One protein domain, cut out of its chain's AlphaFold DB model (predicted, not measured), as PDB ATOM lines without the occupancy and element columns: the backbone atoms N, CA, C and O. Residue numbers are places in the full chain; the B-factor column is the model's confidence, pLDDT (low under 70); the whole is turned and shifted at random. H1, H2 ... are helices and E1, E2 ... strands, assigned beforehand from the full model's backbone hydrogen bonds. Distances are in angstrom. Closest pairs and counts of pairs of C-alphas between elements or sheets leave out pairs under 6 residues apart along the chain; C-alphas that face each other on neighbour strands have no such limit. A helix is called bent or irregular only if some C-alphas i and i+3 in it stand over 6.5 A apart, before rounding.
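What this domain is: This is residues 74 to 130 of the 145 residues of an uncharacterized protein of fungal sp. No.14919 (UniProt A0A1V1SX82). Two parallel strands, E1 and E2, lie side by side as a narrow ribbon, and the long, kinked helix H2 folds back over one face of it, nearer to E2 than to E1. The short helix H1 sits crosswise near the end of the ribbon where the strands begin, close to the start of E1 and the last part of H2. The printed part has 57 residues with two named helices and two named strands, in the order H1, E1, H2, E2; the sheet's order is E1, E2, all parallel, and the class is mixed, helices and strands. The whole is compact, with a radius of gyration of the C-alphas of 11.5 A and spans of 32 by 23 by 17 A.

Where its parts are: E1 is residues 93 to 99, 19.5 A from first to last C-alpha, and begins at C-alpha 93 at (154.355, 143.523, 174.961). E2 is residues 120 to 126, also 19.5 A long, and ends at C-alpha 126 at (149.798, 159.915, 184.565). H2 is residues 100 to 116, 22.9 A long. It has a kink of 62 degrees near residue 107 and is irregular: C-alphas 105 and 108 are 7.7 A apart. H1 is residues 83 to 88, 9.4 A long, and begins at C-alpha 83 at (159.545, 137.186, 187.647).

How they stand to each other: E1 and E2 are parallel neighbours, with 20 degrees between their directions. C-alphas 96 and 123 face each other at 4.8 A. N 94 and O 120 are within hydrogen-bond range at 2.8 A, as are N 124 and O 96 at 2.8 A. E1, H2 and E2 form a strand-helix-strand unit, two parallel neighbour strands with a helix between them along the chain, and its crossover is right-handed. The closest C-alphas of H2 and E2 are those of Lys 100 and Gln 125, 5.5 A apart. E1 and H2 are near each other, with 8 pairs of C-alphas within 10 A. H1 and H2 are close but not clearly touching, their closest C-alphas being those of Ala 85 and Phe 114, 7.0 A apart. Their lines are about perpendicular, at 82 degrees, the line of H2 being a rough one. The closest C-alphas of H1 and E1 are those of Tyr 88 and Val 94, 6.7 A apart. H1 and E2 are apart. In H2, 11 of 13 O i to N i+4 pairs are within hydrogen-bond range; in H1 0 of 2 are, beside 2 of 3 O i to N i+3 pairs.

The domain as a whole: The two C-alphas farthest apart are those of Asn 118 and Glu 130, 34.6 A. The printed part runs from 74 to 130 without a cut. The links H1 to E1, E1 to H2 and H2 to E2 are tight. The mean pLDDT of the printed part is 91.0, and residues 127 to 130, which follow E2, are under 70.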
ATOM      1  N   GLY A  74     161.795 141.710 196.029       89.00
ATOM      2  CA  GLY A  74     162.934 142.620 196.083       89.00
ATOM      3  C   GLY A  74     163.457 142.895 194.674       89.00
ATOM      4  O   GLY A  74     163.650 141.961 193.897       89.00
ATOM      5  N   GLY A  75     163.666 144.170 194.333       90.50
ATOM      6  CA  GLY A  75     164.259 144.555 193.048       90.50
ATOM      7  C   GLY A  75     163.426 144.132 191.835       90.50
ATOM      8  O   GLY A  75     163.904 143.400 190.980       90.50
ATOM      9  N   ILE A  76     162.180 144.603 191.735       92.00
ATOM     10  CA  ILE A  76     161.250 144.190 190.666       92.00
ATOM     11  C   ILE A  76     161.746 144.478 189.230       92.00
ATOM     12  O   ILE A  76     161.340 143.795 188.297       92.00
ATOM     13  N   PHE A  77     162.629 145.469 189.057       93.44
ATOM     14  CA  PHE A  77     163.262 145.816 187.774       93.44
ATOM     15  C   PHE A  77     164.739 145.398 187.702       93.44
ATOM     16  O   PHE A  77     165.488 145.940 186.892       93.44
ATOM     17  N   ASP A  78     165.191 144.503 188.580       93.88
ATOM     18  CA  ASP A  78     166.521 143.909 188.466       93.88
ATOM     19  C   ASP A  78     166.518 142.870 187.339       93.88
ATOM     20  O   ASP A  78     165.709 141.947 187.357       93.88
ATOM     21  N   ILE A  79     167.424 143.004 186.369       94.00
ATOM     22  CA  ILE A  79     167.568 142.071 185.241       94.00
ATOM     23  C   ILE A  79     167.838 140.631 185.694       94.00
ATOM     24  O   ILE A  79     167.462 139.696 184.995       94.00
ATOM     25  N   ALA A  80     168.422 140.436 186.882       92.31
ATOM     26  CA  ALA A  80     168.621 139.111 187.462       92.31
ATOM     27  C   ALA A  80     167.300 138.445 187.902       92.31
ATOM     28  O   ALA A  80     167.261 137.234 188.126       92.31
ATOM     29  N   ASN A  81     166.214 139.215 188.026       93.25
ATOM     30  CA  ASN A  81     164.915 138.751 188.485       93.25
ATOM     31  C   ASN A  81     163.899 138.662 187.328       93.25
ATOM     32  O   ASN A  81     163.232 139.644 186.996       93.25
ATOM     33  N   PRO A  82     163.684 137.478 186.730       92.50
ATOM     34  CA  PRO A  82     162.804 137.331 185.575       92.50
ATOM     35  C   PRO A  82     161.308 137.294 185.933       92.50
ATOM     36  O   PRO A  82     160.486 137.086 185.044       92.50
ATOM     37  N   ASN A  83     160.922 137.433 187.208       91.75
ATOM     38  CA  ASN A  83     159.545 137.186 187.647       91.75
ATOM     39  C   ASN A  83     158.528 138.095 186.947       91.75
ATOM     40  O   ASN A  83     157.509 137.600 186.470       91.75
ATOM     41  N   LEU A  84     158.823 139.393 186.819       92.88
ATOM     42  CA  LEU A  84     157.929 140.328 186.135       92.88
ATOM     43  C   LEU A  84     157.866 140.046 184.626       92.88
ATOM     44  O   LEU A  84     156.779 140.019 184.056       92.88
ATOM     45  N   ALA A  85     159.006 139.794 183.978       93.94
ATOM     46  CA  ALA A  85     159.056 139.477 182.552       93.94
ATOM     47  C   ALA A  85     158.271 138.199 182.214       93.94
ATOM     48  O   ALA A  85     157.487 138.190 181.266       93.94
ATOM     49  N   LYS A  86     158.386 137.152 183.044       93.44
ATOM     50  CA  LYS A  86     157.645 135.889 182.883       93.44
ATOM     51  C   LYS A  86     156.137 136.096 182.795       93.44
ATOM     52  O   LYS A  86     155.496 135.433 181.982       93.44
ATOM     53  N   CYS A  87     155.582 137.032 183.568       92.38
ATOM     54  CA  CYS A  87     154.162 137.364 183.494       92.38
ATOM     55  C   CYS A  87     153.764 137.869 182.102       92.38
ATOM     56  O   CYS A  87     152.673 137.558 181.641       92.38
ATOM     57  N   TYR A  88     154.637 138.607 181.412       94.88
ATOM     58  CA  TYR A  88     154.327 139.252 180.134       94.88
ATOM     59  C   TYR A  88     154.800 138.493 178.889       94.88
ATOM     60  O   TYR A  88     154.362 138.819 177.782       94.88
ATOM     61  N   ASN A  89     155.619 137.449 179.049       91.12
ATOM     62  CA  ASN A  89     156.157 136.646 177.943       91.12
ATOM     63  C   ASN A  89     155.078 136.133 176.981       91.12
ATOM     64  O   ASN A  89     155.298 136.111 175.775       91.12
ATOM     65  N   LYS A  90     153.891 135.778 177.491       94.00
ATOM     66  CA  LYS A  90     152.766 135.308 176.664       94.00
ATOM     67  C   LYS A  90     152.348 136.319 175.589       94.00
ATOM     68  O   LYS A  90     151.878 135.915 174.531       94.00
ATOM     69  N   TRP A  91     152.476 137.616 175.864       94.81
ATOM     70  CA  TRP A  91     152.019 138.676 174.964       94.81
ATOM     71  C   TRP A  91     153.149 139.369 174.206       94.81
ATOM     72  O   TRP A  91     152.871 140.020 173.202       94.81
ATOM     73  N   GLY A  92     154.392 139.291 174.692       93.31
ATOM     74  CA  GLY A  92     155.548 139.950 174.070       93.31
ATOM     75  C   GLY A  92     155.547 141.485 174.169       93.31
ATOM     76  O   GLY A  92     156.439 142.143 173.640       93.31
ATOM     77  N   ARG A  93     154.550 142.074 174.838       94.50
ATOM     78  CA  ARG A  93     154.355 143.523 174.961       94.50
ATOM     79  C   ARG A  93     153.785 143.894 176.319       94.50
ATOM     80  O   ARG A  93     153.018 143.132 176.909       94.50
ATOM     81  N   VAL A  94     154.114 145.093 176.781       95.88
ATOM     82  CA  VAL A  94     153.764 145.608 178.104       95.88
ATOM     83  C   VAL A  94     153.268 147.043 177.985       95.88
ATOM     84  O   VAL A  94     153.936 147.897 177.406       95.88
ATOM     85  N   LEU A  95     152.102 147.326 178.570       94.81
ATOM     86  CA  LEU A  95     151.619 148.689 178.783       94.81
ATOM     87  C   LEU A  95     151.789 149.050 180.259       94.81
ATOM     88  O   LEU A  95     151.001 148.626 181.104       94.81
ATOM     89  N   ALA A  96     152.799 149.856 180.567       93.06
ATOM     90  CA  ALA A  96     153.016 150.379 181.906       93.06
ATOM     91  C   ALA A  96     152.265 151.705 182.077       93.06
ATOM     92  O   ALA A  96     152.640 152.728 181.503       93.06
ATOM     93  N   VAL A  97     151.212 151.698 182.892       90.75
ATOM     94  CA  VAL A  97     150.551 152.925 183.354       90.75
ATOM     95  C   VAL A  97     151.153 153.296 184.702       90.75
ATOM     96  O   VAL A  97     150.975 152.571 185.674       90.75
ATOM     97  N   THR A  98     151.893 154.400 184.762       89.00
ATOM     98  CA  THR A  98     152.664 154.781 185.957       89.00
ATOM     99  C   THR A  98     152.524 156.267 186.266       89.00
ATOM    100  O   THR A  98     152.144 157.061 185.402       89.00
ATOM    101  N   ASP A  99     152.803 156.654 187.507       88.62
ATOM    102  CA  ASP A  99     152.886 158.062 187.890       88.62
ATOM    103  C   ASP A  99     154.162 158.711 187.329       88.62
ATOM    104  O   ASP A  99     155.195 158.051 187.173       88.62
ATOM    105  N   LYS A 100     154.117 160.018 187.053       88.25
ATOM    106  CA  LYS A 100     155.284 160.772 186.566       88.25
ATOM    107  C   LYS A 100     156.475 160.709 187.523       88.25
ATOM    108  O   LYS A 100     157.599 160.577 187.053       88.25
ATOM    109  N   ASN A 101     156.258 160.764 188.837       90.00
ATOM    110  CA  ASN A 101     157.351 160.736 189.812       90.00
ATOM    111  C   ASN A 101     157.989 159.347 189.879       90.00
ATOM    112  O   ASN A 101     159.211 159.216 189.857       90.00
ATOM    113  N   VAL A 102     157.165 158.294 189.883       89.94
ATOM    114  CA  VAL A 102     157.654 156.907 189.843       89.94
ATOM    115  C   VAL A 102     158.433 156.657 188.555       89.94
ATOM    116  O   VAL A 102     159.511 156.065 188.585       89.94
ATOM    117  N   TYR A 103     157.934 157.143 187.420       91.88
ATOM    118  CA  TYR A 103     158.647 157.028 186.154       91.88
ATOM    119  C   TYR A 103     159.946 157.841 186.124       91.88
ATOM    120  O   TYR A 103     160.936 157.366 185.575       91.88
ATOM    121  N   ALA A 104     159.989 159.021 186.739       92.38
ATOM    122  CA  ALA A 104     161.222 159.796 186.846       92.38
ATOM    123  C   ALA A 104     162.311 159.036 187.627       92.38
ATOM    124  O   ALA A 104     163.478 159.075 187.246       92.38
ATOM    125  N   LEU A 105     161.929 158.295 188.674       93.75
ATOM    126  CA  LEU A 105     162.859 157.522 189.503       93.75
ATOM    127  C   LEU A 105     163.253 156.171 188.884       93.75
ATOM    128  O   LEU A 105     164.418 155.779 188.930       93.75
ATOM    129  N   TYR A 106     162.294 155.444 188.304       94.31
ATOM    130  CA  TYR A 106     162.475 154.046 187.892       94.31
ATOM    131  C   TYR A 106     162.349 153.808 186.386       94.31
ATOM    132  O   TYR A 106     162.627 152.704 185.921       94.31
ATOM    133  N   GLY A 107     161.969 154.812 185.597       93.12
ATOM    134  CA  GLY A 107     161.674 154.661 184.171       93.12
ATOM    135  C   GLY A 107     162.858 154.160 183.349       93.12
ATOM    136  O   GLY A 107     162.663 153.369 182.429       93.12
ATOM    137  N   ARG A 108     164.090 154.548 183.710       95.19
ATOM    138  CA  ARG A 108     165.302 154.026 183.060       95.19
ATOM    139  C   ARG A 108     165.490 152.531 183.337       95.19
ATOM    140  O   ARG A 108     165.558 151.758 182.391       95.19
ATOM    141  N   LYS A 109     165.462 152.126 184.616       95.00
ATOM    142  CA  LYS A 109     165.580 150.713 185.023       95.00
ATOM    143  C   LYS A 109     164.481 149.847 184.409       95.00
ATOM    144  O   LYS A 109     164.743 148.745 183.956       95.00
ATOM    145  N   MET A 110     163.255 150.367 184.356       95.19
ATOM    146  CA  MET A 110     162.117 149.691 183.737       95.19
ATOM    147  C   MET A 110     162.357 149.424 182.245       95.19
ATOM    148  O   MET A 110     162.124 148.311 181.782       95.19
ATOM    149  N   LYS A 111     162.841 150.421 181.491       95.12
ATOM    150  CA  LYS A 111     163.162 150.254 180.065       95.12
ATOM    151  C   LYS A 111     164.269 149.231 179.845       95.12
ATOM    152  O   LYS A 111     164.091 148.336 179.029       95.12
ATOM    153  N   GLU A 112     165.366 149.348 180.591       96.19
ATOM    154  CA  GLU A 112     166.500 148.416 180.522       96.19
ATOM    155  C   GLU A 112     166.056 146.977 180.831       96.19
ATOM    156  O   GLU A 112     166.406 146.054 180.100       96.19
ATOM    157  N   TYR A 113     165.214 146.797 181.852       97.00
ATOM    158  CA  TYR A 113     164.644 145.506 182.224       97.00
ATOM    159  C   TYR A 113     163.840 144.876 181.082       97.00
ATOM    160  O   TYR A 113     164.142 143.769 180.643       97.00
ATOM    161  N   PHE A 114     162.827 145.575 180.565       96.25
ATOM    162  CA  PHE A 114     161.972 145.008 179.517       96.25
ATOM    163  C   PHE A 114     162.715 144.820 178.190       96.25
ATOM    164  O   PHE A 114     162.453 143.845 177.488       96.25
ATOM    165  N   GLN A 115     163.692 145.679 177.885       95.75
ATOM    166  CA  GLN A 115     164.573 145.503 176.735       95.75
ATOM    167  C   GLN A 115     165.445 144.247 176.870       95.75
ATOM    168  O   GLN A 115     165.576 143.506 175.901       95.75
ATOM    169  N   HIS A 116     165.993 143.967 178.059       96.31
ATOM    170  CA  HIS A 116     166.786 142.758 178.311       96.31
ATOM    171  C   HIS A 116     165.992 141.471 178.039       96.31
ATOM    172  O   HIS A 116     166.530 140.511 177.492       96.31
ATOM    173  N   PHE A 117     164.698 141.468 178.364       95.81
ATOM    174  CA  PHE A 117     163.801 140.334 178.130       95.81
ATOM    175  C   PHE A 117     163.086 140.363 176.767       95.81
ATOM    176  O   PHE A 117     162.190 139.551 176.543       95.81
ATOM    177  N   ASN A 118     163.477 141.254 175.846       95.44
ATOM    178  CA  ASN A 118     162.877 141.409 174.511       95.44
ATOM    179  C   ASN A 118     161.353 141.658 174.528       95.44
ATOM    180  O   ASN A 118     160.615 141.117 173.705       95.44
ATOM    181  N   LEU A 119     160.874 142.484 175.462       95.88
ATOM    182  CA  LEU A 119     159.465 142.863 175.583       95.88
ATOM    183  C   LEU A 119     159.241 144.308 175.111       95.88
ATOM    184  O   LEU A 119     159.924 145.228 175.561       95.88
ATOM    185  N   ASP A 120     158.243 144.524 174.244       94.81
ATOM    186  CA  ASP A 120     157.883 145.868 173.763       94.81
ATOM    187  C   ASP A 120     157.166 146.669 174.860       94.81
ATOM    188  O   ASP A 120     156.024 146.372 175.220       94.81
ATOM    189  N   LEU A 121     157.835 147.685 175.408       95.31
ATOM    190  CA  LEU A 121     157.310 148.516 176.488       95.31
ATOM    191  C   LEU A 121     156.707 149.822 175.957       95.31
ATOM    192  O   LEU A 121     157.417 150.716 175.495       95.31
ATOM    193  N   LYS A 122     155.405 150.011 176.193       94.62
ATOM    194  CA  LYS A 122     154.728 151.309 176.080       94.62
ATOM    195  C   LYS A 122     154.439 151.874 177.460       94.62
ATOM    196  O   LYS A 122     153.841 151.206 178.300       94.62
ATOM    197  N   VAL A 123     154.824 153.126 177.687       91.81
ATOM    198  CA  VAL A 123     154.620 153.794 178.977       91.81
ATOM    199  C   VAL A 123     153.611 154.921 178.833       91.81
ATOM    200  O   VAL A 123     153.833 155.872 178.086       91.81
ATOM    201  N   HIS A 124     152.525 154.842 179.598       89.56
ATOM    202  CA  HIS A 124     151.571 155.929 179.755       89.56
ATOM    203  C   HIS A 124     151.753 156.567 181.132       89.56
ATOM    204  O   HIS A 124     151.384 155.998 182.161       89.56
ATOM    205  N   GLN A 125     152.344 157.760 181.147       87.81
ATOM    206  CA  GLN A 125     152.575 158.502 182.379       87.81
ATOM    207  C   GLN A 125     151.336 159.306 182.754       87.81
ATOM    208  O   GLN A 125     150.814 160.090 181.961       87.81
ATOM    209  N   THR A 126     150.903 159.154 183.994       81.31
ATOM    210  CA  THR A 126     149.798 159.915 184.565       81.31
ATOM    211  C   THR A 126     150.341 160.824 185.657       81.31
ATOM    212  O   THR A 126     151.279 160.469 186.354       81.31
ATOM    213  N   SER A 127     149.791 162.025 185.785       69.94
ATOM    214  CA  SER A 127     150.037 162.885 186.945       69.94
ATOM    215  C   SER A 127     148.686 163.161 187.571       69.94
ATOM    216  O   SER A 127     147.962 164.053 187.130       69.94
ATOM    217  N   ILE A 128     148.298 162.293 188.501       63.34
ATOM    218  CA  ILE A 128     146.978 162.289 189.127       63.34
ATOM    219  C   ILE A 128     147.204 162.219 190.635       63.34
ATOM    220  O   ILE A 128     147.480 161.154 191.177       63.34
ATOM    221  N   GLY A 129     147.087 163.365 191.309       61.88
ATOM    222  CA  GLY A 129     146.887 163.389 192.759       61.88
ATOM    223  C   GLY A 129     145.477 162.909 193.122       61.88
ATOM    224  O   GLY A 129     144.602 162.861 192.258       61.88
ATOM    225  N   GLU A 130     145.236 162.587 194.398       63.53
ATOM    226  CA  GLU A 130     143.980 161.984 194.891       63.53
ATOM    227  C   GLU A 130     142.708 162.686 194.376       63.53
ATOM    228  O   GLU A 130     141.757 162.037 193.949       63.53
TER     229      GLU A 130